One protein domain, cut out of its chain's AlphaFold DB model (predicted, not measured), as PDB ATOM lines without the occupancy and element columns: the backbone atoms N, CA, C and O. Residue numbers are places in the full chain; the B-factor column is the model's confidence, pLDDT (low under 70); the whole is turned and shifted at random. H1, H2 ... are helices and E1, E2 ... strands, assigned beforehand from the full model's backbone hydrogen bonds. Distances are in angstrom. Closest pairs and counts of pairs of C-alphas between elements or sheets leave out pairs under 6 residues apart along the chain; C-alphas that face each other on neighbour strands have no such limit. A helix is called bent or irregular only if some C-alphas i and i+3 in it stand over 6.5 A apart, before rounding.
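What this domain is: This is residues 7 to 131 and 140 to 228 of the 871 residues of an uncharacterized protein of Cyclospora cayetanensis (UniProt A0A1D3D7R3). A small parallel sheet of four strands has H1 and H2 packed over one face, and a helical arm of H4, H5 and H6 reaches out beyond the ends where the strands begin. H3 runs beside the first part of H4, H6 crosses H4 and leads back to the sheet, and H7 lies near the ends where the strands finish. The 214 printed residues hold seven named helices and four named strands, in the order H1 E1 H2 E2 H3 E3 H4 H5 H6 E4 H7; the sheet's order is E2 E1 E3 E4, and the class is mixed, helices and strands. The whole is compact, with a radius of gyration of the C-alphas of 18.5 A, and spans 58 by 43 by 33 A.

How they stand to each other: H1, residues 7 to 14, is on the sheet over E4, residues 210 to 214, at a height of 9.2 A. E1, residues 28 to 33, H2, residues 36 to 55, and E2, residues 66 to 71, form a strand-helix-strand unit, two parallel neighbour strands with a helix between, whose crossover is right-handed. H2 is on the same face as H1, over E1 and along it at 5 degrees on the local plane. N 67 and O 28 are 2.8 A apart, within hydrogen-bond range. H3, residues 74 to 88, only grazes the sheet; E2, H3 and E3, residues 119 to 123, form a split unit, with E1 between the strands, also right-handed. N 29 and O 119 are 2.8 A apart, as are N 122 and O 212 of E3 and E4. The hub is H4, residues 141 to 169, touching H3 at a shallow tilt of 26 degrees, with the C-alphas of Leu 78 and Leu 145 closest at 6.3 A. H4 touches H6, residues 188 to 208, at a steep tilt of 47 degrees, opposite ways, closest at the C-alphas of Ala 162 and Val 202, 5.6 A. H5, residues 179 to 185, only just touches H4, with 3 pairs of C-alphas within 8 A. H7, residues 220 to 226, touches H2, closest at the C-alphas of Cys 41 and His 221, 7.7 A. Each O i to N i+4 pair is within hydrogen-bond range in H2, H3, H5 and H7, against 3 of 4 in H1, 22 of 25 in H4 and 15 of 17 in H6.

Where its parts are: H1 begins at C-alpha 7 (112.111, -30.616, 10.113), and H7 ends at C-alpha 226 (104.186, -25.587, 6.619). H4 is 40.3 A long, H6 30.8 A, H2 28.5 A and H3 21.3 A. H1 and H6 are irregular: C-alphas 7 and 10 are 7.2 A apart, and C-alphas 189 and 192 7.1 A.

The domain as a whole: The C-alphas of Asp 189 and Arg 226 are farthest apart, 58.6 A. Residues 132 to 139 are not printed; C-alphas 131 and 140 are 8.7 A apart. The links H1 to E1 and H3 to E3 are long. The mean pLDDT of the printed part is 74.4, with 75 residues under 70, among them 91 to 113 and 216 to 228.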
ATOM      1  N   GLU A   7     111.834 -31.152   8.774       49.81
ATOM      2  CA  GLU A   7     112.111 -30.616  10.113       49.81
ATOM      3  C   GLU A   7     113.589 -30.251  10.345       49.81
ATOM      4  O   GLU A   7     113.904 -29.449  11.224       49.81
ATOM      5  N   SER A   8     114.523 -30.846   9.590       60.97
ATOM      6  CA  SER A   8     115.953 -30.524   9.674       60.97
ATOM      7  C   SER A   8     116.396 -29.529   8.603       60.97
ATOM      8  O   SER A   8     117.517 -29.023   8.680       60.97
ATOM      9  N   PHE A   9     115.530 -29.196   7.639       63.00
ATOM     10  CA  PHE A   9     115.886 -28.393   6.474       63.00
ATOM     11  C   PHE A   9     116.394 -27.017   6.838       63.00
ATOM     12  O   PHE A   9     117.486 -26.637   6.420       63.00
ATOM     13  N   THR A  10     115.689 -26.299   7.697       63.16
ATOM     14  CA  THR A  10     116.122 -24.972   8.120       63.16
ATOM     15  C   THR A  10     117.443 -25.016   8.887       63.16
ATOM     16  O   THR A  10     118.333 -24.194   8.664       63.16
ATOM     17  N   ARG A  11     117.646 -26.027   9.735       66.31
ATOM     18  CA  ARG A  11     118.878 -26.174  10.521       66.31
ATOM     19  C   ARG A  11     120.077 -26.631   9.690       66.31
ATOM     20  O   ARG A  11     121.187 -26.166   9.927       66.31
ATOM     21  N   GLU A  12     119.885 -27.533   8.736       63.31
ATOM     22  CA  GLU A  12     120.971 -28.152   7.968       63.31
ATOM     23  C   GLU A  12     121.272 -27.404   6.669       63.31
ATOM     24  O   GLU A  12     122.440 -27.264   6.308       63.31
ATOM     25  N   ALA A  13     120.247 -26.868   5.999       62.12
ATOM     26  CA  ALA A  13     120.412 -26.051   4.801       62.12
ATOM     27  C   ALA A  13     120.788 -24.602   5.135       62.12
ATOM     28  O   ALA A  13     121.478 -23.970   4.333       62.12
ATOM     29  N   TYR A  14     120.374 -24.078   6.300       63.81
ATOM     30  CA  TYR A  14     120.577 -22.670   6.678       63.81
ATOM     31  C   TYR A  14     121.266 -22.433   8.018       63.81
ATOM     32  O   TYR A  14     121.471 -21.266   8.370       63.81
ATOM     33  N   GLY A  15     121.656 -23.486   8.741       62.03
ATOM     34  CA  GLY A  15     122.400 -23.348   9.986       62.03
ATOM     35  C   GLY A  15     123.669 -22.510   9.796       62.03
ATOM     36  O   GLY A  15     124.281 -22.547   8.718       62.03
ATOM     37  N   PRO A  16     124.068 -21.727  10.817       56.56
ATOM     38  CA  PRO A  16     125.330 -21.012  10.777       56.56
ATOM     39  C   PRO A  16     126.441 -22.039  10.561       56.56
ATOM     40  O   PRO A  16     126.601 -22.959  11.367       56.56
ATOM     41  N   ALA A  17     127.194 -21.894   9.465       51.47
ATOM     42  CA  ALA A  17     128.462 -22.594   9.329       51.47
ATOM     43  C   ALA A  17     129.248 -22.302  10.612       51.47
ATOM     44  O   ALA A  17     129.292 -21.158  11.066       51.47
ATOM     45  N   THR A  18     129.740 -23.341  11.275       49.75
ATOM     46  CA  THR A  18     130.316 -23.284  12.621       49.75
ATOM     47  C   THR A  18     131.433 -22.238  12.721       49.75
ATOM     48  O   THR A  18     132.582 -22.541  12.417       49.75
ATOM     49  N   ARG A  19     131.050 -21.011  13.111       42.53
ATOM     50  CA  ARG A  19     131.733 -19.845  13.722       42.53
ATOM     51  C   ARG A  19     133.250 -19.589  13.545       42.53
ATOM     52  O   ARG A  19     133.733 -18.670  14.190       42.53
ATOM     53  N   SER A  20     134.012 -20.288  12.706       39.69
ATOM     54  CA  SER A  20     135.488 -20.269  12.807       39.69
ATOM     55  C   SER A  20     136.290 -19.594  11.684       39.69
ATOM     56  O   SER A  20     137.486 -19.415  11.873       39.69
ATOM     57  N   SER A  21     135.708 -19.098  10.585       44.00
ATOM     58  CA  SER A  21     136.448 -18.158   9.717       44.00
ATOM     59  C   SER A  21     135.525 -17.261   8.897       44.00
ATOM     60  O   SER A  21     134.832 -17.700   7.986       44.00
ATOM     61  N   GLN A  22     135.530 -15.980   9.239       46.72
ATOM     62  CA  GLN A  22     134.551 -14.967   8.853       46.72
ATOM     63  C   GLN A  22     134.822 -14.279   7.496       46.72
ATOM     64  O   GLN A  22     134.353 -13.163   7.304       46.72
ATOM     65  N   LYS A  23     135.611 -14.860   6.578       51.62
ATOM     66  CA  LYS A  23     136.188 -14.072   5.465       51.62
ATOM     67  C   LYS A  23     135.812 -14.433   4.032       51.62
ATOM     68  O   LYS A  23     136.093 -13.617   3.161       51.62
ATOM     69  N   GLU A  24     135.142 -15.547   3.752       58.03
ATOM     70  CA  GLU A  24     134.789 -15.863   2.362       58.03
ATOM     71  C   GLU A  24     133.335 -16.287   2.211       58.03
ATOM     72  O   GLU A  24     132.802 -17.067   2.995       58.03
ATOM     73  N   HIS A  25     132.686 -15.717   1.199       65.50
ATOM     74  CA  HIS A  25     131.315 -16.028   0.831       65.50
ATOM     75  C   HIS A  25     131.257 -17.427   0.247       65.50
ATOM     76  O   HIS A  25     132.078 -17.800  -0.588       65.50
ATOM     77  N   LEU A  26     130.290 -18.200   0.725       71.44
ATOM     78  CA  LEU A  26     130.229 -19.633   0.496       71.44
ATOM     79  C   LEU A  26     129.439 -19.879  -0.798       71.44
ATOM     80  O   LEU A  26     128.244 -19.574  -0.821       71.44
ATOM     81  N   PRO A  27     130.068 -20.384  -1.875       86.12
ATOM     82  CA  PRO A  27     129.375 -20.647  -3.130       86.12
ATOM     83  C   PRO A  27     128.364 -21.788  -2.966       86.12
ATOM     84  O   PRO A  27     128.653 -22.829  -2.359       86.12
ATOM     85  N   VAL A  28     127.172 -21.579  -3.521       90.00
ATOM     86  CA  VAL A  28     126.041 -22.510  -3.494       90.00
ATOM     87  C   VAL A  28     125.765 -23.004  -4.911       90.00
ATOM     88  O   VAL A  28     125.616 -22.192  -5.816       90.00
ATOM     89  N   LEU A  29     125.639 -24.318  -5.093       93.44
ATOM     90  CA  LEU A  29     125.219 -24.935  -6.351       93.44
ATOM     91  C   LEU A  29     123.776 -25.434  -6.242       93.44
ATOM     92  O   LEU A  29     123.458 -26.257  -5.382       93.44
ATOM     93  N   LEU A  30     122.911 -24.979  -7.141       93.81
ATOM     94  CA  LEU A  30     121.544 -25.453  -7.317       93.81
ATOM     95  C   LEU A  30     121.466 -26.277  -8.608       93.81
ATOM     96  O   LEU A  30     121.550 -25.725  -9.698       93.81
ATOM     97  N   ILE A  31     121.274 -27.590  -8.507       94.19
ATOM     98  CA  ILE A  31     121.039 -28.470  -9.657       94.19
ATOM     99  C   ILE A  31     119.545 -28.776  -9.714       94.19
ATOM    100  O   ILE A  31     119.028 -29.530  -8.890       94.19
ATOM    101  N   SER A  32     118.848 -28.176 -10.673       93.81
ATOM    102  CA  SER A  32     117.391 -28.219 -10.774       93.81
ATOM    103  C   SER A  32     116.924 -29.034 -11.972       93.81
ATOM    104  O   SER A  32     117.291 -28.747 -13.112       93.81
ATOM    105  N   ALA A  33     116.089 -30.045 -11.725       90.56
ATOM    106  CA  ALA A  33     115.363 -30.725 -12.784       90.56
ATOM    107  C   ALA A  33     114.445 -29.729 -13.514       90.56
ATOM    108  O   ALA A  33     113.830 -28.866 -12.895       90.56
ATOM    109  N   CYS A  34     114.271 -29.877 -14.827       88.81
ATOM    110  CA  CYS A  34     113.329 -29.068 -15.611       88.81
ATOM    111  C   CYS A  34     111.849 -29.444 -15.360       88.81
ATOM    112  O   CYS A  34     111.050 -29.489 -16.297       88.81
ATOM    113  N   THR A  35     111.475 -29.744 -14.115       84.81
ATOM    114  CA  THR A  35     110.086 -29.920 -13.673       84.81
ATOM    115  C   THR A  35     109.584 -28.620 -13.050       84.81
ATOM    116  O   THR A  35     110.362 -27.866 -12.472       84.81
ATOM    117  N   VAL A  36     108.282 -28.342 -13.151       81.38
ATOM    118  CA  VAL A  36     107.697 -27.093 -12.624       81.38
ATOM    119  C   VAL A  36     108.029 -26.908 -11.139       81.38
ATOM    120  O   VAL A  36     108.461 -25.831 -10.743       81.38
ATOM    121  N   ASP A  37     107.931 -27.972 -10.340       81.06
ATOM    122  CA  ASP A  37     108.213 -27.914  -8.903       81.06
ATOM    123  C   ASP A  37     109.683 -27.611  -8.597       81.06
ATOM    124  O   ASP A  37     109.974 -26.779  -7.735       81.06
ATOM    125  N   ALA A  38     110.620 -28.240  -9.312       84.06
ATOM    126  CA  ALA A  38     112.047 -27.992  -9.127       84.06
ATOM    127  C   ALA A  38     112.444 -26.592  -9.623       84.06
ATOM    128  O   ALA A  38     113.222 -25.909  -8.954       84.06
ATOM    129  N   LEU A  39     111.852 -26.109 -10.722       84.38
ATOM    130  CA  LEU A  39     112.020 -24.733 -11.199       84.38
ATOM    131  C   LEU A  39     111.529 -23.721 -10.155       84.38
ATOM    132  O   LEU A  39     112.294 -22.845  -9.747       84.38
ATOM    133  N   CYS A  40     110.304 -23.875  -9.653       83.25
ATOM    134  CA  CYS A  40     109.754 -23.018  -8.602       83.25
ATOM    135  C   CYS A  40     110.605 -23.071  -7.323       83.25
ATOM    136  O   CYS A  40     110.923 -22.030  -6.751       83.25
ATOM    137  N   CYS A  41     111.034 -24.264  -6.900       84.62
ATOM    138  CA  CYS A  41     111.904 -24.440  -5.737       84.62
ATOM    139  C   CYS A  41     113.262 -23.751  -5.928       84.62
ATOM    140  O   CYS A  41     113.713 -23.031  -5.038       84.62
ATOM    141  N   SER A  42     113.879 -23.896  -7.105       88.81
ATOM    142  CA  SER A  42     115.151 -23.244  -7.429       88.81
ATOM    143  C   SER A  42     115.041 -21.723  -7.387       88.81
ATOM    144  O   SER A  42     115.912 -21.065  -6.824       88.81
ATOM    145  N   HIS A  43     113.932 -21.173  -7.888       83.19
ATOM    146  CA  HIS A  43     113.672 -19.741  -7.851       83.19
ATOM    147  C   HIS A  43     113.474 -19.238  -6.417       83.19
ATOM    148  O   HIS A  43     114.092 -18.253  -6.022       83.19
ATOM    149  N   MET A  44     112.683 -19.947  -5.602       82.94
ATOM    150  CA  MET A  44     112.494 -19.598  -4.189       82.94
ATOM    151  C   MET A  44     113.817 -19.626  -3.412       82.94
ATOM    152  O   MET A  44     114.095 -18.704  -2.647       82.94
ATOM    153  N   LEU A  45     114.658 -20.643  -3.632       85.19
ATOM    154  CA  LEU A  45     115.980 -20.737  -3.007       85.19
ATOM    155  C   LEU A  45     116.905 -19.606  -3.460       85.19
ATOM    156  O   LEU A  45     117.575 -18.996  -2.630       85.19
ATOM    157  N   GLN A  46     116.914 -19.281  -4.752       85.00
ATOM    158  CA  GLN A  46     117.710 -18.183  -5.294       85.00
ATOM    159  C   GLN A  46     117.307 -16.833  -4.681       85.00
ATOM    160  O   GLN A  46     118.166 -16.107  -4.181       85.00
ATOM    161  N   VAL A  47     116.006 -16.526  -4.635       79.94
ATOM    162  CA  VAL A  47     115.475 -15.310  -3.993       79.94
ATOM    163  C   VAL A  47     115.804 -15.289  -2.496       79.94
ATOM    164  O   VAL A  47     116.166 -14.242  -1.954       79.94
ATOM    165  N   HIS A  48     115.748 -16.437  -1.817       80.31
ATOM    166  CA  HIS A  48     116.141 -16.548  -0.414       80.31
ATOM    167  C   HIS A  48     117.630 -16.227  -0.198       80.31
ATOM    168  O   HIS A  48     117.970 -15.431   0.678       80.31
ATOM    169  N   PHE A  49     118.531 -16.795  -1.005       80.19
ATOM    170  CA  PHE A  49     119.964 -16.507  -0.899       80.19
ATOM    171  C   PHE A  49     120.288 -15.049  -1.229       80.19
ATOM    172  O   PHE A  49     121.066 -14.425  -0.507       80.19
ATOM    173  N   TRP A  50     119.650 -14.480  -2.253       77.00
ATOM    174  CA  TRP A  50     119.817 -13.071  -2.599       77.00
ATOM    175  C   TRP A  50     119.319 -12.147  -1.496       77.00
ATOM    176  O   TRP A  50     120.074 -11.291  -1.046       77.00
ATOM    177  N   SER A  51     118.095 -12.342  -1.004       73.62
ATOM    178  CA  SER A  51     117.547 -11.512   0.076       73.62
ATOM    179  C   SER A  51     118.418 -11.564   1.332       73.62
ATOM    180  O   SER A  51     118.738 -10.520   1.895       73.62
ATOM    181  N   ARG A  52     118.906 -12.743   1.739       69.25
ATOM    182  CA  ARG A  52     119.862 -12.856   2.853       69.25
ATOM    183  C   ARG A  52     121.179 -12.138   2.596       69.25
ATOM    184  O   ARG A  52     121.720 -11.535   3.524       69.25
ATOM    185  N   SER A  53     121.682 -12.196   1.369       67.38
ATOM    186  CA  SER A  53     122.882 -11.460   0.989       67.38
ATOM    187  C   SER A  53     122.678  -9.953   1.147       67.38
ATOM    188  O   SER A  53     123.499  -9.306   1.782       67.38
ATOM    189  N   TYR A  54     121.547  -9.422   0.674       62.28
ATOM    190  CA  TYR A  54     121.187  -8.010   0.846       62.28
ATOM    191  C   TYR A  54     121.004  -7.617   2.322       62.28
ATOM    192  O   TYR A  54     121.352  -6.510   2.717       62.28
ATOM    193  N   PHE A  55     120.480  -8.510   3.168       59.53
ATOM    194  CA  PHE A  55     120.249  -8.203   4.587       59.53
ATOM    195  C   PHE A  55     121.488  -8.269   5.473       59.53
ATOM    196  O   PHE A  55     121.524  -7.635   6.528       59.53
ATOM    197  N   THR A  56     122.491  -9.047   5.079       58.41
ATOM    198  CA  THR A  56     123.740  -9.181   5.844       58.41
ATOM    199  C   THR A  56     124.761  -8.093   5.506       58.41
ATOM    200  O   THR A  56     125.827  -8.040   6.119       58.41
ATOM    201  N   ASP A  57     124.399  -7.161   4.622       48.72
ATOM    202  CA  ASP A  57     125.253  -6.130   4.025       48.72
ATOM    203  C   ASP A  57     125.604  -4.956   4.960       48.72
ATOM    204  O   ASP A  57     125.935  -3.850   4.537       48.72
ATOM    205  N   LYS A  58     125.566  -5.173   6.280       49.16
ATOM    206  CA  LYS A  58     125.859  -4.120   7.255       49.16
ATOM    207  C   LYS A  58     127.336  -3.767   7.414       49.16
ATOM    208  O   LYS A  58     127.570  -2.868   8.208       49.16
ATOM    209  N   GLN A  59     128.302  -4.362   6.688       48.22
ATOM    210  CA  GLN A  59     129.623  -3.706   6.521       48.22
ATOM    211  C   GLN A  59     130.665  -4.328   5.576       48.22
ATOM    212  O   GLN A  59     131.646  -3.641   5.337       48.22
ATOM    213  N   ASN A  60     130.544  -5.559   5.057       51.59
ATOM    214  CA  ASN A  60     131.587  -6.148   4.179       51.59
ATOM    215  C   ASN A  60     131.125  -7.407   3.407       51.59
ATOM    216  O   ASN A  60     131.954  -8.215   2.982       51.59
ATOM    217  N   ALA A  61     129.816  -7.634   3.264       48.53
ATOM    218  CA  ALA A  61     129.315  -8.897   2.737       48.53
ATOM    219  C   ALA A  61     129.220  -8.854   1.202       48.53
ATOM    220  O   ALA A  61     128.258  -8.349   0.639       48.53
ATOM    221  N   ARG A  62     130.206  -9.418   0.495       57.03
ATOM    222  CA  ARG A  62     130.047  -9.728  -0.935       57.03
ATOM    223  C   ARG A  62     128.865 -10.700  -1.128       57.03
ATOM    224  O   ARG A  62     128.470 -11.421  -0.216       57.03
ATOM    225  N   GLY A  63     128.280 -10.715  -2.322       62.78
ATOM    226  CA  GLY A  63     127.135 -11.569  -2.656       62.78
ATOM    227  C   GLY A  63     127.332 -13.050  -2.285       62.78
ATOM    228  O   GLY A  63     128.423 -13.589  -2.481       62.78
ATOM    229  N   VAL A  64     126.293 -13.745  -1.803       73.81
ATOM    230  CA  VAL A  64     126.268 -15.222  -1.877       73.81
ATOM    231  C   VAL A  64     126.274 -15.602  -3.359       73.81
ATOM    232  O   VAL A  64     125.300 -15.337  -4.062       73.81
ATOM    233  N   ALA A  65     127.366 -16.202  -3.835       81.69
ATOM    234  CA  ALA A  65     127.453 -16.706  -5.201       81.69
ATOM    235  C   ALA A  65     126.573 -17.957  -5.332       81.69
ATOM    236  O   ALA A  65     126.805 -18.955  -4.645       81.69
ATOM    237  N   VAL A  66     125.542 -17.881  -6.172       87.12
ATOM    238  CA  VAL A  66     124.613 -18.986  -6.431       87.12
ATOM    239  C   VAL A  66     124.746 -19.394  -7.890       87.12
ATOM    240  O   VAL A  66     124.293 -18.668  -8.773       87.12
ATOM    241  N   ASP A  67     125.301 -20.577  -8.119       90.69
ATOM    242  CA  ASP A  67     125.362 -21.198  -9.435       90.69
ATOM    243  C   ASP A  67     124.130 -22.079  -9.627       90.69
ATOM    244  O   ASP A  67     123.807 -22.920  -8.786       90.69
ATOM    245  N   LEU A  68     123.419 -21.885 -10.737       92.38
ATOM    246  CA  LEU A  68     122.181 -22.594 -11.046       92.38
ATOM    247  C   LEU A  68     122.346 -23.398 -12.335       92.38
ATOM    248  O   LEU A  68     122.611 -22.839 -13.396       92.38
ATOM    249  N   LEU A  69     122.151 -24.711 -12.239       93.31
ATOM    250  CA  LEU A  69     122.240 -25.656 -13.344       93.31
ATOM    251  C   LEU A  69     120.875 -26.309 -13.580       93.31
ATOM    252  O   LEU A  69     120.401 -27.088 -12.754       93.31
ATOM    253  N   PHE A  70     120.261 -26.029 -14.729       92.81
ATOM    254  CA  PHE A  70     119.035 -26.703 -15.156       92.81
ATOM    255  C   PHE A  70     119.356 -27.961 -15.958       92.81
ATOM    256  O   PHE A  70     120.079 -27.911 -16.954       92.81
ATOM    257  N   VAL A  71     118.785 -29.089 -15.549       93.00
ATOM    258  CA  VAL A  71     119.014 -30.400 -16.165       93.00
ATOM    259  C   VAL A  71     117.699 -31.106 -16.450       93.00
ATOM    260  O   VAL A  71     116.737 -30.999 -15.695       93.00
ATOM    261  N   ARG A  72     117.623 -31.872 -17.539       88.50
ATOM    262  CA  ARG A  72     116.420 -32.665 -17.843       88.50
ATOM    263  C   ARG A  72     116.430 -33.993 -17.098       88.50
ATOM    264  O   ARG A  72     115.372 -34.556 -16.845       88.50
ATOM    265  N   SER A  73     117.616 -34.514 -16.786       88.00
ATOM    266  CA  SER A  73     117.791 -35.808 -16.128       88.00
ATOM    267  C   SER A  73     119.134 -35.908 -15.400       88.00
ATOM    268  O   SER A  73     120.034 -35.101 -15.625       88.00
ATOM    269  N   ALA A  74     119.304 -36.955 -14.586       88.50
ATOM    270  CA  ALA A  74     120.581 -37.284 -13.948       88.50
ATOM    271  C   ALA A  74     121.737 -37.474 -14.953       88.50
ATOM    272  O   ALA A  74     122.884 -37.188 -14.624       88.50
ATOM    273  N   ALA A  75     121.448 -37.909 -16.186       89.25
ATOM    274  CA  ALA A  75     122.462 -38.068 -17.230       89.25
ATOM    275  C   ALA A  75     123.067 -36.725 -17.671       89.25
ATOM    276  O   ALA A  75     124.264 -36.656 -17.939       89.25
ATOM    277  N   ASP A  76     122.266 -35.653 -17.693       91.31
ATOM    278  CA  ASP A  76     122.770 -34.312 -18.010       91.31
ATOM    279  C   ASP A  76     123.728 -33.823 -16.902       91.31
ATOM    280  O   ASP A  76     124.728 -33.175 -17.201       91.31
ATOM    281  N   VAL A  77     123.472 -34.182 -15.632       91.50
ATOM    282  CA  VAL A  77     124.374 -33.857 -14.510       91.50
ATOM    283  C   VAL A  77     125.690 -34.622 -14.620       91.50
ATOM    284  O   VAL A  77     126.746 -34.031 -14.429       91.50
ATOM    285  N   LEU A  78     125.641 -35.915 -14.956       92.12
ATOM    286  CA  LEU A  78     126.844 -36.720 -15.188       92.12
ATOM    287  C   LEU A  78     127.687 -36.137 -16.327       92.12
ATOM    288  O   LEU A  78     128.866 -35.876 -16.131       92.12
ATOM    289  N   SER A  79     127.063 -35.813 -17.464       91.50
ATOM    290  CA  SER A  79     127.767 -35.178 -18.584       91.50
ATOM    291  C   SER A  79     128.353 -33.814 -18.210       91.50
ATOM    292  O   SER A  79     129.420 -33.452 -18.703       91.50
ATOM    293  N   TRP A  80     127.678 -33.046 -17.352       93.19
ATOM    294  CA  TRP A  80     128.229 -31.799 -16.831       93.19
ATOM    295  C   TRP A  80     129.449 -32.044 -15.935       93.19
ATOM    296  O   TRP A  80     130.453 -31.360 -16.116       93.19
ATOM    297  N   LEU A  81     129.401 -33.026 -15.028       92.00
ATOM    298  CA  LEU A  81     130.532 -33.399 -14.169       92.00
ATOM    299  C   LEU A  81     131.738 -33.884 -14.981       92.00
ATOM    300  O   LEU A  81     132.844 -33.415 -14.726       92.00
ATOM    301  N   ASP A  82     131.521 -34.745 -15.978       91.75
ATOM    302  CA  ASP A  82     132.583 -35.238 -16.866       91.75
ATOM    303  C   ASP A  82     133.294 -34.066 -17.557       91.75
ATOM    304  O   ASP A  82     134.518 -33.978 -17.544       91.75
ATOM    305  N   ARG A  83     132.531 -33.077 -18.041       87.38
ATOM    306  CA  ARG A  83     133.097 -31.852 -18.627       87.38
ATOM    307  C   ARG A  83     133.876 -31.011 -17.620       87.38
ATOM    308  O   ARG A  83     134.898 -30.440 -17.985       87.38
ATOM    309  N   GLN A  84     133.414 -30.896 -16.371       86.81
ATOM    310  CA  GLN A  84     134.174 -30.177 -15.339       86.81
ATOM    311  C   GLN A  84     135.528 -30.853 -15.083       86.81
ATOM    312  O   GLN A  84     136.531 -30.164 -14.909       86.81
ATOM    313  N   VAL A  85     135.566 -32.189 -15.109       87.38
ATOM    314  CA  VAL A  85     136.805 -32.965 -14.987       87.38
ATOM    315  C   VAL A  85     137.712 -32.736 -16.199       87.38
ATOM    316  O   VAL A  85     138.857 -32.333 -16.009       87.38
ATOM    317  N   GLU A  86     137.197 -32.863 -17.426       86.50
ATOM    318  CA  GLU A  86     137.960 -32.635 -18.668       86.50
ATOM    319  C   GLU A  86     138.582 -31.230 -18.742       86.50
ATOM    320  O   GLU A  86     139.725 -31.069 -19.173       86.50
ATOM    321  N   VAL A  87     137.839 -30.202 -18.320       82.81
ATOM    322  CA  VAL A  87     138.334 -28.818 -18.254       82.81
ATOM    323  C   VAL A  87     139.424 -28.681 -17.190       82.81
ATOM    324  O   VAL A  87     140.425 -28.001 -17.422       82.81
ATOM    325  N   SER A  88     139.267 -29.340 -16.038       80.81
ATOM    326  CA  SER A  88     140.263 -29.297 -14.962       80.81
ATOM    327  C   SER A  88     141.563 -30.032 -15.296       80.81
ATOM    328  O   SER A  88     142.629 -29.644 -14.825       80.81
ATOM    329  N   GLU A  89     141.484 -31.055 -16.146       82.44
ATOM    330  CA  GLU A  89     142.630 -31.830 -16.627       82.44
ATOM    331  C   GLU A  89     143.300 -31.176 -17.852       82.44
ATOM    332  O   GLU A  89     144.297 -31.682 -18.358       82.44
ATOM    333  N   GLY A  90     142.782 -30.037 -18.335       76.62
ATOM    334  CA  GLY A  90     143.339 -29.314 -19.484       76.62
ATOM    335  C   GLY A  90     143.148 -30.032 -20.826       76.62
ATOM    336  O   GLY A  90     143.772 -29.650 -21.815       76.62
ATOM    337  N   ALA A  91     142.286 -31.052 -20.878       66.06
ATOM    338  CA  ALA A  91     142.061 -31.880 -22.062       66.06
ATOM    339  C   ALA A  91     141.157 -31.211 -23.116       66.06
ATOM    340  O   ALA A  91     141.104 -31.661 -24.260       66.06
ATOM    341  N   SER A  92     140.450 -30.133 -22.758       54.19
ATOM    342  CA  SER A  92     139.527 -29.429 -23.654       54.19
ATOM    343  C   SER A  92     139.799 -27.923 -23.713       54.19
ATOM    344  O   SER A  92     140.104 -27.277 -22.709       54.19
ATOM    345  N   ALA A  93     139.682 -27.346 -24.914       49.88
ATOM    346  CA  ALA A  93     139.698 -25.898 -25.095       49.88
ATOM    347  C   ALA A  93     138.486 -25.273 -24.370       49.88
ATOM    348  O   ALA A  93     137.386 -25.827 -24.450       49.88
ATOM    349  N   PRO A  94     138.644 -24.127 -23.681       44.72
ATOM    350  CA  PRO A  94     137.547 -23.484 -22.966       44.72
ATOM    351  C   PRO A  94     136.451 -23.075 -23.958       44.72
ATOM    352  O   PRO A  94     136.641 -22.158 -24.754       44.72
ATOM    353  N   LEU A  95     135.301 -23.751 -23.916       48.25
ATOM    354  CA  LEU A  95     134.143 -23.426 -24.747       48.25
ATOM    355  C   LEU A  95     133.045 -22.722 -23.946       48.25
ATOM    356  O   LEU A  95     132.883 -22.902 -22.739       48.25
ATOM    357  N   THR A  96     132.308 -21.890 -24.676       38.84
ATOM    358  CA  THR A  96     131.249 -20.967 -24.263       38.84
ATOM    359  C   THR A  96     130.282 -21.599 -23.247       38.84
ATOM    360  O   THR A  96     129.727 -22.665 -23.522       38.84
ATOM    361  N   PRO A  97     130.039 -20.969 -22.080       41.78
ATOM    362  CA  PRO A  97     129.220 -21.553 -21.025       41.78
ATOM    363  C   PRO A  97     127.778 -21.774 -21.496       41.78
ATOM    364  O   PRO A  97     127.090 -20.845 -21.922       41.78
ATOM    365  N   VAL A  98     127.297 -23.011 -21.366       44.75
ATOM    366  CA  VAL A  98     125.866 -23.320 -21.410       44.75
ATOM    367  C   VAL A  98     125.253 -22.772 -20.117       44.75
ATOM    368  O   VAL A  98     125.413 -23.366 -19.059       44.75
ATOM    369  N   PHE A  99     124.604 -21.608 -20.219       39.97
ATOM    370  CA  PHE A  99     123.726 -20.983 -19.214       39.97
ATOM    371  C   PHE A  99     124.216 -20.985 -17.752       39.97
ATOM    372  O   PHE A  99     123.463 -21.347 -16.853       39.97
ATOM    373  N   LEU A 100     125.431 -20.499 -17.493       43.66
ATOM    374  CA  LEU A 100     125.802 -20.014 -16.157       43.66
ATOM    375  C   LEU A 100     125.697 -18.483 -16.153       43.66
ATOM    376  O   LEU A 100     126.317 -17.808 -16.977       43.66
ATOM    377  N   ALA A 101     124.845 -17.944 -15.282       38.75
ATOM    378  CA  ALA A 101     124.659 -16.511 -15.092       38.75
ATOM    379  C   ALA A 101     125.575 -16.004 -13.961       38.75
ATOM    380  O   ALA A 101     125.494 -16.543 -12.865       38.75
ATOM    381  N   HIS A 102     126.349 -14.938 -14.247       41.16
ATOM    382  CA  HIS A 102     127.261 -14.167 -13.362       41.16
ATOM    383  C   HIS A 102     128.528 -14.913 -12.870       41.16
ATOM    384  O   HIS A 102     128.453 -16.073 -12.514       41.16
ATOM    385  N   ASP A 103     129.764 -14.389 -12.851       37.62
ATOM    386  CA  ASP A 103     130.327 -13.036 -12.981       37.62
ATOM    387  C   ASP A 103     131.581 -13.019 -13.885       37.62
ATOM    388  O   ASP A 103     132.572 -13.717 -13.647       37.62
ATOM    389  N   SER A 104     131.582 -12.132 -14.884       36.31
ATOM    390  CA  SER A 104     132.758 -11.775 -15.686       36.31
ATOM    391  C   SER A 104     133.582 -10.699 -14.970       36.31
ATOM    392  O   SER A 104     133.481  -9.528 -15.317       36.31
ATOM    393  N   ALA A 105     134.380 -11.066 -13.960       35.00
ATOM    394  CA  ALA A 105     135.400 -10.155 -13.405       35.00
ATOM    395  C   ALA A 105     136.587 -10.824 -12.679       35.00
ATOM    396  O   ALA A 105     137.472 -10.123 -12.190       35.00
ATOM    397  N   ARG A 106     136.675 -12.160 -12.597       37.94
ATOM    398  CA  ARG A 106     137.859 -12.847 -12.040       37.94
ATOM    399  C   ARG A 106     138.548 -13.665 -13.126       37.94
ATOM    400  O   ARG A 106     137.899 -14.407 -13.852       37.94
ATOM    401  N   GLY A 107     139.850 -13.428 -13.266       35.84
ATOM    402  CA  GLY A 107     140.648 -13.700 -14.457       35.84
ATOM    403  C   GLY A 107     140.622 -15.130 -14.997       35.84
ATOM    404  O   GLY A 107     140.218 -16.084 -14.334       35.84
ATOM    405  N   SER A 108     141.158 -15.259 -16.213       42.19
ATOM    406  CA  SER A 108     141.359 -16.483 -17.010       42.19
ATOM    407  C   SER A 108     141.929 -17.705 -16.258       42.19
ATOM    408  O   SER A 108     141.914 -18.804 -16.802       42.19
ATOM    409  N   LEU A 109     142.420 -17.532 -15.028       40.22
ATOM    410  CA  LEU A 109     143.017 -18.549 -14.160       40.22
ATOM    411  C   LEU A 109     141.992 -19.330 -13.315       40.22
ATOM    412  O   LEU A 109     142.286 -20.437 -12.880       40.22
ATOM    413  N   ALA A 110     140.778 -18.803 -13.101       49.09
ATOM    414  CA  ALA A 110     139.714 -19.532 -12.395       49.09
ATOM    415  C   ALA A 110     139.054 -20.625 -13.261       49.09
ATOM    416  O   ALA A 110     138.286 -21.434 -12.750       49.09
ATOM    417  N   ARG A 111     139.347 -20.653 -14.569       52.25
ATOM    418  CA  ARG A 111     138.685 -21.532 -15.545       52.25
ATOM    419  C   ARG A 111     139.226 -22.964 -15.583       52.25
ATOM    420  O   ARG A 111     138.549 -23.814 -16.138       52.25
ATOM    421  N   SER A 112     140.399 -23.238 -15.008       54.00
ATOM    422  CA  SER A 112     141.030 -24.571 -15.013       54.00
ATOM    423  C   SER A 112     140.874 -25.343 -13.698       54.00
ATOM    424  O   SER A 112     141.464 -26.405 -13.531       54.00
ATOM    425  N   ARG A 113     140.115 -24.823 -12.727       66.19
ATOM    426  CA  ARG A 113     139.928 -25.478 -11.425       66.19
ATOM    427  C   ARG A 113     138.510 -26.011 -11.306       66.19
ATOM    428  O   ARG A 113     137.560 -25.319 -11.663       66.19
ATOM    429  N   LEU A 114     138.376 -27.220 -10.755       75.88
ATOM    430  CA  LEU A 114     137.069 -27.751 -10.373       75.88
ATOM    431  C   LEU A 114     136.391 -26.768  -9.408       75.88
ATOM    432  O   LEU A 114     137.014 -26.374  -8.414       75.88
ATOM    433  N   PRO A 115     135.133 -26.378  -9.662       82.69
ATOM    434  CA  PRO A 115     134.433 -25.469  -8.776       82.69
ATOM    435  C   PRO A 115     134.208 -26.137  -7.412       82.69
ATOM    436  O   PRO A 115     133.824 -27.306  -7.312       82.69
ATOM    437  N   TYR A 116     134.473 -25.389  -6.343       88.25
ATOM    438  CA  TYR A 116     134.206 -25.819  -4.973       88.25
ATOM    439  C   TYR A 116     132.905 -25.185  -4.497       88.25
ATOM    440  O   TYR A 116     132.773 -23.964  -4.544       88.25
ATOM    441  N   TYR A 117     131.993 -26.007  -3.983       90.19
ATOM    442  CA  TYR A 117     130.716 -25.578  -3.422       90.19
ATOM    443  C   TYR A 117     130.587 -26.078  -1.995       90.19
ATOM    444  O   TYR A 117     130.824 -27.253  -1.719       90.19
ATOM    445  N   GLU A 118     130.154 -25.210  -1.087       88.69
ATOM    446  CA  GLU A 118     129.863 -25.640   0.281       88.69
ATOM    447  C   GLU A 118     128.468 -26.221   0.423       88.69
ATOM    448  O   GLU A 118     128.228 -27.073   1.274       88.69
ATOM    449  N   ARG A 119     127.524 -25.749  -0.390       88.88
ATOM    450  CA  ARG A 119     126.142 -26.220  -0.359       88.88
ATOM    451  C   ARG A 119     125.734 -26.621  -1.760       88.88
ATOM    452  O   ARG A 119     125.832 -25.817  -2.680       88.88
ATOM    453  N   ILE A 120     125.289 -27.860  -1.911       91.94
ATOM    454  CA  ILE A 120     124.841 -28.420  -3.184       91.94
ATOM    455  C   ILE A 120     123.402 -28.884  -2.996       91.94
ATOM    456  O   ILE A 120     123.139 -29.743  -2.156       91.94
ATOM    457  N   PHE A 121     122.477 -28.335  -3.772       92.31
ATOM    458  CA  PHE A 121     121.068 -28.709  -3.753       92.31
ATOM    459  C   PHE A 121     120.729 -29.502  -5.014       92.31
ATOM    460  O   PHE A 121     120.930 -29.015  -6.123       92.31
ATOM    461  N   LEU A 122     120.188 -30.708  -4.853       92.19
ATOM    462  CA  LEU A 122     119.638 -31.516  -5.942       92.19
ATOM    463  C   LEU A 122     118.113 -31.413  -5.899       92.19
ATOM    464  O   LEU A 122     117.492 -31.999  -5.015       92.19
ATOM    465  N   LEU A 123     117.512 -30.671  -6.827       91.69
ATOM    466  CA  LEU A 123     116.075 -30.397  -6.864       91.69
ATOM    467  C   LEU A 123     115.415 -31.272  -7.934       91.69
ATOM    468  O   LEU A 123     115.683 -31.122  -9.122       91.69
ATOM    469  N   GLY A 124     114.558 -32.205  -7.523       88.25
ATOM    470  CA  GLY A 124     113.821 -33.097  -8.422       88.25
ATOM    471  C   GLY A 124     114.646 -34.232  -9.045       88.25
ATOM    472  O   GLY A 124     114.194 -34.827 -10.018       88.25
ATOM    473  N   LEU A 125     115.837 -34.545  -8.514       81.50
ATOM    474  CA  LEU A 125     116.784 -35.514  -9.108       81.50
ATOM    475  C   LEU A 125     117.081 -36.761  -8.252       81.50
ATOM    476  O   LEU A 125     117.915 -37.572  -8.639       81.50
ATOM    477  N   GLY A 126     116.421 -36.935  -7.102       66.56
ATOM    478  CA  GLY A 126     116.799 -37.950  -6.103       66.56
ATOM    479  C   GLY A 126     115.802 -39.086  -5.855       66.56
ATOM    480  O   GLY A 126     116.038 -39.891  -4.959       66.56
ATOM    481  N   ALA A 127     114.697 -39.136  -6.602       59.59
ATOM    482  CA  ALA A 127     113.488 -39.858  -6.196       59.59
ATOM    483  C   ALA A 127     113.360 -41.296  -6.669       59.59
ATOM    484  O   ALA A 127     112.537 -42.019  -6.123       59.59
ATOM    485  N   PHE A 128     114.040 -41.685  -7.748       58.50
ATOM    486  CA  PHE A 128     113.753 -42.977  -8.360       58.50
ATOM    487  C   PHE A 128     114.408 -44.064  -7.510       58.50
ATOM    488  O   PHE A 128     115.641 -44.141  -7.513       58.50
ATOM    489  N   PRO A 129     113.634 -44.874  -6.758       56.72
ATOM    490  CA  PRO A 129     114.212 -46.031  -6.112       56.72
ATOM    491  C   PRO A 129     114.717 -46.956  -7.219       56.72
ATOM    492  O   PRO A 129     113.968 -47.336  -8.121       56.72
ATOM    493  N   ASP A 130     115.988 -47.341  -7.128       55.81
ATOM    494  CA  ASP A 130     116.598 -48.334  -8.019       55.81
ATOM    495  C   ASP A 130     115.852 -49.690  -7.975       55.81
ATOM    496  O   ASP A 130     116.076 -50.539  -8.832       55.81
ATOM    497  N   GLU A 131     114.918 -49.885  -7.033       54.59
ATOM    498  CA  GLU A 131     114.067 -51.076  -6.907       54.59
ATOM    499  C   GLU A 131     113.129 -51.325  -8.102       54.59
ATOM    500  O   GLU A 131     112.687 -52.456  -8.293       54.59
ATOM    501  N   GLY A 140     121.542 -48.373 -10.743       74.50
ATOM    502  CA  GLY A 140     120.584 -47.417 -11.283       74.50
ATOM    503  C   GLY A 140     121.138 -45.989 -11.286       74.50
ATOM    504  O   GLY A 140     122.096 -45.650 -10.585       74.50
ATOM    505  N   MET A 141     120.599 -45.156 -12.174       79.50
ATOM    506  CA  MET A 141     121.167 -43.846 -12.528       79.50
ATOM    507  C   MET A 141     121.408 -42.928 -11.321       79.50
ATOM    508  O   MET A 141     122.364 -42.154 -11.333       79.50
ATOM    509  N   CYS A 142     120.592 -43.038 -10.269       79.00
ATOM    510  CA  CYS A 142     120.768 -42.295  -9.023       79.00
ATOM    511  C   CYS A 142     122.064 -42.690  -8.301       79.00
ATOM    512  O   CYS A 142     122.823 -41.820  -7.886       79.00
ATOM    513  N   SER A 143     122.362 -43.991  -8.193       80.56
ATOM    514  CA  SER A 143     123.602 -44.472  -7.566       80.56
ATOM    515  C   SER A 143     124.848 -43.968  -8.301       80.56
ATOM    516  O   SER A 143     125.788 -43.486  -7.666       80.56
ATOM    517  N   ARG A 144     124.817 -43.981  -9.641       86.00
ATOM    518  CA  ARG A 144     125.887 -43.434 -10.489       86.00
ATOM    519  C   ARG A 144     126.046 -41.930 -10.299       86.00
ATOM    520  O   ARG A 144     127.168 -41.457 -10.154       86.00
ATOM    521  N   LEU A 145     124.935 -41.193 -10.245       87.56
ATOM    522  CA  LEU A 145     124.937 -39.755  -9.978       87.56
ATOM    523  C   LEU A 145     125.578 -39.432  -8.625       87.56
ATOM    524  O   LEU A 145     126.464 -38.585  -8.556       87.56
ATOM    525  N   TYR A 146     125.171 -40.112  -7.551       86.12
ATOM    526  CA  TYR A 146     125.734 -39.875  -6.221       86.12
ATOM    527  C   TYR A 146     127.210 -40.267  -6.132       86.12
ATOM    528  O   TYR A 146     127.980 -39.560  -5.481       86.12
ATOM    529  N   ALA A 147     127.620 -41.348  -6.802       86.44
ATOM    530  CA  ALA A 147     129.023 -41.736  -6.892       86.44
ATOM    531  C   ALA A 147     129.854 -40.663  -7.614       86.44
ATOM    532  O   ALA A 147     130.874 -40.234  -7.082       86.44
ATOM    533  N   ALA A 148     129.378 -40.159  -8.757       88.69
ATOM    534  CA  ALA A 148     130.055 -39.112  -9.521       88.69
ATOM    535  C   ALA A 148     130.111 -37.772  -8.769       88.69
ATOM    536  O   ALA A 148     131.163 -37.145  -8.704       88.69
ATOM    537  N   LEU A 149     129.011 -37.350  -8.133       88.00
ATOM    538  CA  LEU A 149     128.994 -36.151  -7.285       88.00
ATOM    539  C   LEU A 149     129.961 -36.290  -6.105       88.00
ATOM    540  O   LEU A 149     130.621 -35.322  -5.731       88.00
ATOM    541  N   THR A 150     130.058 -37.487  -5.524       87.50
ATOM    542  CA  THR A 150     131.008 -37.757  -4.442       87.50
ATOM    543  C   THR A 150     132.445 -37.678  -4.947       87.50
ATOM    544  O   THR A 150     133.248 -36.981  -4.335       87.50
ATOM    545  N   ASP A 151     132.775 -38.319  -6.069       89.50
ATOM    546  CA  ASP A 151     134.128 -38.258  -6.632       89.50
ATOM    547  C   ASP A 151     134.519 -36.814  -6.987       89.50
ATOM    548  O   ASP A 151     135.494 -36.267  -6.473       89.50
ATOM    549  N   VAL A 152     133.707 -36.127  -7.787       89.00
ATOM    550  CA  VAL A 152     134.086 -34.814  -8.315       89.00
ATOM    551  C   VAL A 152     133.961 -33.711  -7.259       89.00
ATOM    552  O   VAL A 152     134.923 -32.979  -7.024       89.00
ATOM    553  N   LEU A 153     132.807 -33.586  -6.593       87.94
ATOM    554  CA  LEU A 153     132.519 -32.440  -5.715       87.94
ATOM    555  C   LEU A 153     132.908 -32.661  -4.248       87.94
ATOM    556  O   LEU A 153     133.116 -31.684  -3.535       87.94
ATOM    557  N   LEU A 154     133.004 -33.909  -3.773       86.62
ATOM    558  CA  LEU A 154     133.430 -34.192  -2.393       86.62
ATOM    559  C   LEU A 154     134.885 -34.654  -2.302       86.62
ATOM    560  O   LEU A 154     135.514 -34.436  -1.265       86.62
ATOM    561  N   MET A 155     135.441 -35.276  -3.344       88.19
ATOM    562  CA  MET A 155     136.815 -35.779  -3.301       88.19
ATOM    563  C   MET A 155     137.789 -34.860  -4.030       88.19
ATOM    564  O   MET A 155     138.684 -34.330  -3.364       88.19
ATOM    565  N   ARG A 156     137.595 -34.634  -5.335       89.44
ATOM    566  CA  ARG A 156     138.537 -33.897  -6.193       89.44
ATOM    567  C   ARG A 156     138.499 -32.383  -5.980       89.44
ATOM    568  O   ARG A 156     139.555 -31.781  -5.799       89.44
ATOM    569  N   SER A 157     137.321 -31.754  -5.944       87.81
ATOM    570  CA  SER A 157     137.236 -30.290  -5.795       87.81
ATOM    571  C   SER A 157     137.782 -29.772  -4.453       87.81
ATOM    572  O   SER A 157     138.535 -28.792  -4.470       87.81
ATOM    573  N   PRO A 158     137.548 -30.426  -3.291       87.81
ATOM    574  CA  PRO A 158     138.123 -29.964  -2.026       87.81
ATOM    575  C   PRO A 158     139.626 -30.217  -1.960       87.81
ATOM    576  O   PRO A 158     140.338 -29.460  -1.311       87.81
ATOM    577  N   GLN A 159     140.119 -31.253  -2.648       89.25
ATOM    578  CA  GLN A 159     141.549 -31.512  -2.794       89.25
ATOM    579  C   GLN A 159     142.231 -30.428  -3.627       89.25
ATOM    580  O   GLN A 159     143.207 -29.848  -3.165       89.25
ATOM    581  N   ALA A 160     141.680 -30.083  -4.792       87.31
ATOM    582  CA  ALA A 160     142.202 -28.999  -5.620       87.31
ATOM    583  C   ALA A 160     142.214 -27.655  -4.868       87.31
ATOM    584  O   ALA A 160     143.200 -26.921  -4.930       87.31
ATOM    585  N   ARG A 161     141.152 -27.358  -4.103       87.38
ATOM    586  CA  ARG A 161     141.071 -26.148  -3.270       87.38
ATOM    587  C   ARG A 161     142.068 -26.160  -2.111       87.38
ATOM    588  O   ARG A 161     142.753 -25.165  -1.912       87.38
ATOM    589  N   ALA A 162     142.179 -27.264  -1.374       89.88
ATOM    590  CA  ALA A 162     143.127 -27.388  -0.268       89.88
ATOM    591  C   ALA A 162     144.578 -27.243  -0.738       89.88
ATOM    592  O   ALA A 162     145.347 -26.528  -0.107       89.88
ATOM    593  N   VAL A 163     144.940 -27.878  -1.858       89.50
ATOM    594  CA  VAL A 163     146.279 -27.743  -2.446       89.50
ATOM    595  C   VAL A 163     146.548 -26.286  -2.815       89.50
ATOM    596  O   VAL A 163     147.598 -25.764  -2.465       89.50
ATOM    597  N   ALA A 164     145.593 -25.602  -3.452       86.62
ATOM    598  CA  ALA A 164     145.746 -24.191  -3.789       86.62
ATOM    599  C   ALA A 164     145.914 -23.293  -2.550       86.62
ATOM    600  O   ALA A 164     146.836 -22.486  -2.527       86.62
ATOM    601  N   GLU A 165     145.070 -23.454  -1.524       88.88
ATOM    602  CA  GLU A 165     145.125 -22.647  -0.295       88.88
ATOM    603  C   GLU A 165     146.423 -22.872   0.496       88.88
ATOM    604  O   GLU A 165     147.006 -21.914   0.998       88.88
ATOM    605  N   VAL A 166     146.899 -24.120   0.595       91.75
ATOM    606  CA  VAL A 166     148.144 -24.442   1.314       91.75
ATOM    607  C   VAL A 166     149.374 -23.993   0.525       91.75
ATOM    608  O   VAL A 166     150.327 -23.483   1.102       91.75
ATOM    609  N   LEU A 167     149.378 -24.129  -0.802       89.19
ATOM    610  CA  LEU A 167     150.485 -23.613  -1.614       89.19
ATOM    611  C   LEU A 167     150.569 -22.086  -1.535       89.19
ATOM    612  O   LEU A 167     151.659 -21.544  -1.366       89.19
ATOM    613  N   GLU A 168     149.426 -21.400  -1.589       88.06
ATOM    614  CA  GLU A 168     149.358 -19.945  -1.445       88.06
ATOM    615  C   GLU A 168     149.818 -19.488  -0.052       88.06
ATOM    616  O   GLU A 168     150.583 -18.529   0.043       88.06
ATOM    617  N   SER A 169     149.455 -20.208   1.022       90.50
ATOM    618  CA  SER A 169     149.921 -19.895   2.384       90.50
ATOM    619  C   SER A 169     151.436 -20.039   2.553       90.50
ATOM    620  O   SER A 169     152.033 -19.329   3.362       90.50
ATOM    621  N   HIS A 170     152.065 -20.902   1.755       89.50
ATOM    622  CA  HIS A 170     153.515 -21.093   1.712       89.50
ATOM    623  C   HIS A 170     154.220 -20.189   0.682       89.50
ATOM    624  O   HIS A 170     155.430 -20.310   0.494       89.50
ATOM    625  N   GLY A 171     153.497 -19.281   0.014       89.62
ATOM    626  CA  GLY A 171     154.059 -18.352  -0.973       89.62
ATOM    627  C   GLY A 171     154.346 -18.971  -2.347       89.62
ATOM    628  O   GLY A 171     154.994 -18.340  -3.183       89.62
ATOM    629  N   PHE A 172     153.862 -20.184  -2.616       84.94
ATOM    630  CA  PHE A 172     154.009 -20.839  -3.912       84.94
ATOM    631  C   PHE A 172     152.900 -20.399  -4.875       84.94
ATOM    632  O   PHE A 172     151.783 -20.921  -4.862       84.94
ATOM    633  N   ALA A 173     153.210 -19.455  -5.763       75.94
ATOM    634  CA  ALA A 173     152.310 -19.053  -6.839       75.94
ATOM    635  C   ALA A 173     152.546 -19.913  -8.094       75.94
ATOM    636  O   ALA A 173     153.387 -19.590  -8.931       75.94
ATOM    637  N   PHE A 174     151.782 -21.000  -8.256       72.00
ATOM    638  CA  PHE A 174     151.775 -21.806  -9.486       72.00
ATOM    639  C   PHE A 174     150.481 -21.571 -10.283       72.00
ATOM    640  O   PHE A 174     149.493 -22.284 -10.097       72.00
ATOM    641  N   PRO A 175     150.437 -20.572 -11.184       58.72
ATOM    642  CA  PRO A 175     149.197 -20.180 -11.854       58.72
ATOM    643  C   PRO A 175     148.667 -21.202 -12.876       58.72
ATOM    644  O   PRO A 175     147.526 -21.070 -13.308       58.72
ATOM    645  N   ARG A 176     149.454 -22.207 -13.293       66.38
ATOM    646  CA  ARG A 176     149.093 -23.106 -14.414       66.38
ATOM    647  C   ARG A 176     149.365 -24.593 -14.192       66.38
ATOM    648  O   ARG A 176     149.190 -25.374 -15.116       66.38
ATOM    649  N   VAL A 177     149.814 -24.973 -13.005       71.12
ATOM    650  CA  VAL A 177     150.289 -26.333 -12.742       71.12
ATOM    651  C   VAL A 177     149.180 -27.116 -12.046       71.12
ATOM    652  O   VAL A 177     148.522 -26.583 -11.146       71.12
ATOM    653  N   THR A 178     148.938 -28.358 -12.470       75.94
ATOM    654  CA  THR A 178     147.949 -29.216 -11.802       75.94
ATOM    655  C   THR A 178     148.365 -29.458 -10.342       75.94
ATOM    656  O   THR A 178     149.558 -29.418 -10.031       75.94
ATOM    657  N   PRO A 179     147.429 -29.720  -9.411       72.94
ATOM    658  CA  PRO A 179     147.763 -29.973  -8.005       72.94
ATOM    659  C   PRO A 179     148.840 -31.054  -7.823       72.94
ATOM    660  O   PRO A 179     149.701 -30.942  -6.954       72.94
ATOM    661  N   GLU A 180     148.818 -32.083  -8.670       80.56
ATOM    662  CA  GLU A 180     149.769 -33.194  -8.638       80.56
ATOM    663  C   GLU A 180     151.167 -32.795  -9.110       80.56
ATOM    664  O   GLU A 180     152.169 -33.204  -8.526       80.56
ATOM    665  N   GLU A 181     151.254 -31.986 -10.160       84.94
ATOM    666  CA  GLU A 181     152.523 -31.443 -10.635       84.94
ATOM    667  C   GLU A 181     153.079 -30.403  -9.658       84.94
ATOM    668  O   GLU A 181     154.282 -30.385  -9.408       84.94
ATOM    669  N   ALA A 182     152.218 -29.597  -9.032       83.19
ATOM    670  CA  ALA A 182     152.631 -28.622  -8.030       83.19
ATOM    671  C   ALA A 182     153.267 -29.323  -6.821       83.19
ATOM    672  O   ALA A 182     154.318 -28.898  -6.357       83.19
ATOM    673  N   LEU A 183     152.707 -30.459  -6.387       84.69
ATOM    674  CA  LEU A 183     153.285 -31.312  -5.340       84.69
ATOM    675  C   LEU A 183     154.644 -31.926  -5.720       84.69
ATOM    676  O   LEU A 183     155.442 -32.235  -4.834       84.69
ATOM    677  N   LYS A 184     154.932 -32.109  -7.015       89.06
ATOM    678  CA  LYS A 184     156.249 -32.576  -7.490       89.06
ATOM    679  C   LYS A 184     157.308 -31.473  -7.453       89.06
ATOM    680  O   LYS A 184     158.487 -31.797  -7.363       89.06
ATOM    681  N   LEU A 185     156.898 -30.205  -7.511       86.81
ATOM    682  CA  LEU A 185     157.791 -29.044  -7.483       86.81
ATOM    683  C   LEU A 185     158.176 -28.607  -6.059       86.81
ATOM    684  O   LEU A 185     159.075 -27.785  -5.901       86.81
ATOM    685  N   ILE A 186     157.519 -29.144  -5.025       88.62
ATOM    686  CA  ILE A 186     157.824 -28.805  -3.630       88.62
ATOM    687  C   ILE A 186     159.157 -29.455  -3.219       88.62
ATOM    688  O   ILE A 186     159.312 -30.670  -3.387       88.62
ATOM    689  N   PRO A 187     160.095 -28.689  -2.628       90.44
ATOM    690  CA  PRO A 187     161.322 -29.222  -2.045       90.44
ATOM    691  C   PRO A 187     161.061 -30.397  -1.087       90.44
ATOM    692  O   PRO A 187     160.121 -30.383  -0.285       90.44
ATOM    693  N   SER A 188     161.887 -31.446  -1.173       91.12
ATOM    694  CA  SER A 188     161.681 -32.708  -0.445       91.12
ATOM    695  C   SER A 188     161.676 -32.560   1.081       91.12
ATOM    696  O   SER A 188     161.061 -33.366   1.774       91.12
ATOM    697  N   ASP A 189     162.345 -31.535   1.603       92.12
ATOM    698  CA  ASP A 189     162.424 -31.175   3.021       92.12
ATOM    699  C   ASP A 189     161.113 -30.590   3.576       92.12
ATOM    700  O   ASP A 189     160.802 -30.784   4.753       92.12
ATOM    701  N   VAL A 190     160.307 -29.932   2.735       91.56
ATOM    702  CA  VAL A 190     159.023 -29.319   3.135       91.56
ATOM    703  C   VAL A 190     157.822 -30.180   2.722       91.56
ATOM    704  O   VAL A 190     156.761 -30.112   3.349       91.56
ATOM    705  N   LYS A 191     157.998 -31.052   1.723       90.38
ATOM    706  CA  LYS A 191     156.944 -31.893   1.136       90.38
ATOM    707  C   LYS A 191     156.108 -32.650   2.171       90.38
ATOM    708  O   LYS A 191     154.885 -32.575   2.131       90.38
ATOM    709  N   GLY A 192     156.748 -33.307   3.141       92.44
ATOM    710  CA  GLY A 192     156.033 -34.080   4.163       92.44
ATOM    711  C   GLY A 192     155.125 -33.230   5.063       92.44
ATOM    712  O   GLY A 192     154.056 -33.686   5.458       92.44
ATOM    713  N   LYS A 193     155.508 -31.981   5.363       93.31
ATOM    714  CA  LYS A 193     154.673 -31.061   6.156       93.31
ATOM    715  C   LYS A 193     153.488 -30.546   5.340       93.31
ATOM    716  O   LYS A 193     152.364 -30.563   5.833       93.31
ATOM    717  N   VAL A 194     153.736 -30.163   4.086       92.62
ATOM    718  CA  VAL A 194     152.699 -29.654   3.174       92.62
ATOM    719  C   VAL A 194     151.652 -30.727   2.869       92.62
ATOM    720  O   VAL A 194     150.461 -30.435   2.884       92.62
ATOM    721  N   GLU A 195     152.053 -31.984   2.665       92.00
ATOM    722  CA  GLU A 195     151.114 -33.090   2.430       92.00
ATOM    723  C   GLU A 195     150.176 -33.337   3.623       92.00
ATOM    724  O   GLU A 195     148.976 -33.553   3.429       92.00
ATOM    725  N   VAL A 196     150.693 -33.258   4.855       94.56
ATOM    726  CA  VAL A 196     149.879 -33.388   6.075       94.56
ATOM    727  C   VAL A 196     148.902 -32.219   6.202       94.56
ATOM    728  O   VAL A 196     147.718 -32.437   6.457       94.56
ATOM    729  N   GLU A 197     149.357 -30.990   5.951       94.38
ATOM    730  CA  GLU A 197     148.504 -29.799   6.010       94.38
ATOM    731  C   GLU A 197     147.405 -29.822   4.938       94.38
ATOM    732  O   GLU A 197     146.245 -29.520   5.228       94.38
ATOM    733  N   ILE A 198     147.727 -30.274   3.720       92.44
ATOM    734  CA  ILE A 198     146.742 -30.500   2.657       92.44
ATOM    735  C   ILE A 198     145.718 -31.541   3.107       92.44
ATOM    736  O   ILE A 198     144.518 -31.304   2.973       92.44
ATOM    737  N   ALA A 199     146.144 -32.676   3.669       93.00
ATOM    738  CA  ALA A 199     145.228 -33.720   4.126       93.00
ATOM    739  C   ALA A 199     144.270 -33.217   5.224       93.00
ATOM    740  O   ALA A 199     143.058 -33.468   5.157       93.00
ATOM    741  N   ASP A 200     144.779 -32.455   6.193       93.56
ATOM    742  CA  ASP A 200     143.973 -31.844   7.251       93.56
ATOM    743  C   ASP A 200     143.015 -30.784   6.700       93.56
ATOM    744  O   ASP A 200     141.836 -30.738   7.086       93.56
ATOM    745  N   ARG A 201     143.464 -29.983   5.728       90.88
ATOM    746  CA  ARG A 201     142.626 -28.980   5.070       90.88
ATOM    747  C   ARG A 201     141.526 -29.618   4.230       90.88
ATOM    748  O   ARG A 201     140.374 -29.210   4.358       90.88
ATOM    749  N   VAL A 202     141.819 -30.672   3.465       90.50
ATOM    750  CA  VAL A 202     140.814 -31.462   2.729       90.50
ATOM    751  C   VAL A 202     139.773 -32.031   3.684       90.50
ATOM    752  O   VAL A 202     138.572 -31.937   3.426       90.50
ATOM    753  N   LYS A 203     140.206 -32.594   4.817       90.56
ATOM    754  CA  LYS A 203     139.304 -33.130   5.842       90.56
ATOM    755  C   LYS A 203     138.411 -32.041   6.440       90.56
ATOM    756  O   LYS A 203     137.240 -32.307   6.705       90.56
ATOM    757  N   SER A 204     138.943 -30.835   6.634       89.38
ATOM    758  CA  SER A 204     138.183 -29.664   7.083       89.38
ATOM    759  C   SER A 204     137.150 -29.217   6.041       89.38
ATOM    760  O   SER A 204     135.961 -29.164   6.351       89.38
ATOM    761  N   LEU A 205     137.564 -29.009   4.786       87.31
ATOM    762  CA  LEU A 205     136.677 -28.600   3.691       87.31
ATOM    763  C   LEU A 205     135.548 -29.616   3.470       87.31
ATOM    764  O   LEU A 205     134.378 -29.246   3.435       87.31
ATOM    765  N   ARG A 206     135.857 -30.919   3.439       87.94
ATOM    766  CA  ARG A 206     134.849 -31.985   3.281       87.94
ATOM    767  C   ARG A 206     133.791 -31.997   4.381       87.94
ATOM    768  O   ARG A 206     132.648 -32.353   4.110       87.94
ATOM    769  N   ARG A 207     134.143 -31.623   5.616       85.06
ATOM    770  CA  ARG A 207     133.181 -31.528   6.730       85.06
ATOM    771  C   ARG A 207     132.207 -30.361   6.568       85.06
ATOM    772  O   ARG A 207     131.115 -30.412   7.136       85.06
ATOM    773  N   ASN A 208     132.591 -29.344   5.799       84.12
ATOM    774  CA  ASN A 208     131.771 -28.163   5.559       84.12
ATOM    775  C   ASN A 208     130.791 -28.358   4.399       84.12
ATOM    776  O   ASN A 208     129.751 -27.702   4.390       84.12
ATOM    777  N   ILE A 209     131.060 -29.289   3.476       85.88
ATOM    778  CA  ILE A 209     130.172 -29.519   2.333       85.88
ATOM    779  C   ILE A 209     128.869 -30.186   2.779       85.88
ATOM    780  O   ILE A 209     128.845 -31.270   3.370       85.88
ATOM    781  N   ARG A 210     127.751 -29.546   2.441       86.19
ATOM    782  CA  ARG A 210     126.390 -30.028   2.660       86.19
ATOM    783  C   ARG A 210     125.735 -30.298   1.315       86.19
ATOM    784  O   ARG A 210     125.539 -29.391   0.516       86.19
ATOM    785  N   ILE A 211     125.374 -31.557   1.084       85.81
ATOM    786  CA  ILE A 211     124.539 -31.947  -0.055       85.81
ATOM    787  C   ILE A 211     123.123 -32.142   0.463       85.81
ATOM    788  O   ILE A 211     122.912 -32.968   1.353       85.81
ATOM    789  N   VAL A 212     122.191 -31.388  -0.108       85.31
ATOM    790  CA  VAL A 212     120.768 -31.394   0.209       85.31
ATOM    791  C   VAL A 212     120.016 -31.937  -0.998       85.31
ATOM    792  O   VAL A 212     120.139 -31.416  -2.103       85.31
ATOM    793  N   VAL A 213     119.238 -32.995  -0.800       84.50
ATOM    794  CA  VAL A 213     118.437 -33.607  -1.867       84.50
ATOM    795  C   VAL A 213     116.973 -33.291  -1.611       84.50
ATOM    796  O   VAL A 213     116.406 -33.746  -0.621       84.50
ATOM    797  N   LEU A 214     116.372 -32.499  -2.497       80.19
ATOM    798  CA  LEU A 214     114.960 -32.145  -2.472       80.19
ATOM    799  C   LEU A 214     114.245 -32.896  -3.589       80.19
ATOM    800  O   LEU A 214     114.400 -32.608  -4.773       80.19
ATOM    801  N   ASP A 215     113.482 -33.901  -3.197       70.56
ATOM    802  CA  ASP A 215     112.726 -34.745  -4.108       70.56
ATOM    803  C   ASP A 215     111.413 -34.056  -4.527       70.56
ATOM    804  O   ASP A 215     110.720 -33.519  -3.677       70.56
ATOM    805  N   ALA A 216     111.049 -34.082  -5.814       55.06
ATOM    806  CA  ALA A 216     109.762 -33.573  -6.298       55.06
ATOM    807  C   ALA A 216     108.576 -34.502  -5.952       55.06
ATOM    808  O   ALA A 216     107.450 -34.035  -5.803       55.06
ATOM    809  N   MET A 217     108.815 -35.808  -5.778       48.03
ATOM    810  CA  MET A 217     107.782 -36.797  -5.425       48.03
ATOM    811  C   MET A 217     107.340 -36.694  -3.963       48.03
ATOM    812  O   MET A 217     106.246 -37.132  -3.606       48.03
ATOM    813  N   ARG A 218     108.172 -36.097  -3.107       54.25
ATOM    814  CA  ARG A 218     107.751 -35.614  -1.794       54.25
ATOM    815  C   ARG A 218     107.523 -34.128  -1.960       54.25
ATOM    816  O   ARG A 218     108.508 -33.414  -2.069       54.25
ATOM    817  N   PRO A 219     106.274 -33.649  -2.020       48.41
ATOM    818  CA  PRO A 219     106.026 -32.266  -2.370       48.41
ATOM    819  C   PRO A 219     106.820 -31.386  -1.393       48.41
ATOM    820  O   PRO A 219     106.592 -31.381  -0.181       48.41
ATOM    821  N   VAL A 220     107.836 -30.707  -1.931       48.03
ATOM    822  CA  VAL A 220     108.720 -29.813  -1.172       48.03
ATOM    823  C   VAL A 220     107.922 -28.584  -0.752       48.03
ATOM    824  O   VAL A 220     108.146 -28.010   0.306       48.03
ATOM    825  N   HIS A 221     106.927 -28.230  -1.568       48.59
ATOM    826  CA  HIS A 221     106.085 -27.059  -1.416       48.59
ATOM    827  C   HIS A 221     105.240 -27.061  -0.125       48.59
ATOM    828  O   HIS A 221     105.110 -26.004   0.464       48.59
ATOM    829  N   PRO A 222     104.702 -28.182   0.391       45.66
ATOM    830  CA  PRO A 222     104.169 -28.259   1.751       45.66
ATOM    831  C   PRO A 222     105.208 -28.190   2.871       45.66
ATOM    832  O   PRO A 222     104.853 -27.715   3.936       45.66
ATOM    833  N   ALA A 223     106.438 -28.678   2.680       45.31
ATOM    834  CA  ALA A 223     107.476 -28.700   3.721       45.31
ATOM    835  C   ALA A 223     108.102 -27.317   3.950       45.31
ATOM    836  O   ALA A 223     108.084 -26.847   5.077       45.31
ATOM    837  N   LEU A 224     108.581 -26.687   2.865       44.84
ATOM    838  CA  LEU A 224     107.944 -25.514   2.271       44.84
ATOM    839  C   LEU A 224     106.934 -24.746   3.159       44.84
ATOM    840  O   LEU A 224     107.089 -24.461   4.329       44.84
ATOM    841  N   LEU A 225     105.774 -24.458   2.605       44.91
ATOM    842  CA  LEU A 225     104.698 -23.696   3.230       44.91
ATOM    843  C   LEU A 225     104.357 -24.003   4.707       44.91
ATOM    844  O   LEU A 225     103.947 -23.068   5.387       44.91
ATOM    845  N   ARG A 226     104.494 -25.243   5.214       47.22
ATOM    846  CA  ARG A 226     104.186 -25.587   6.619       47.22
ATOM    847  C   ARG A 226     105.046 -24.849   7.627       47.22
ATOM    848  O   ARG A 226     104.546 -24.612   8.719       47.22
ATOM    849  N   GLU A 227     106.287 -24.499   7.296       43.56
ATOM    850  CA  GLU A 227     107.077 -23.720   8.244       43.56
ATOM    851  C   GLU A 227     106.720 -22.233   8.222       43.56
ATOM    852  O   GLU A 227     107.298 -21.553   9.023       43.56
ATOM    853  N   GLU A 228     105.806 -21.683   7.402       36.06
ATOM    854  CA  GLU A 228     105.408 -20.243   7.379       36.06
ATOM    855  C   GLU A 228     106.534 -19.174   7.241       36.06
ATOM    856  O   GLU A 228     106.241 -18.021   6.939       36.06
TER     857      GLU A 228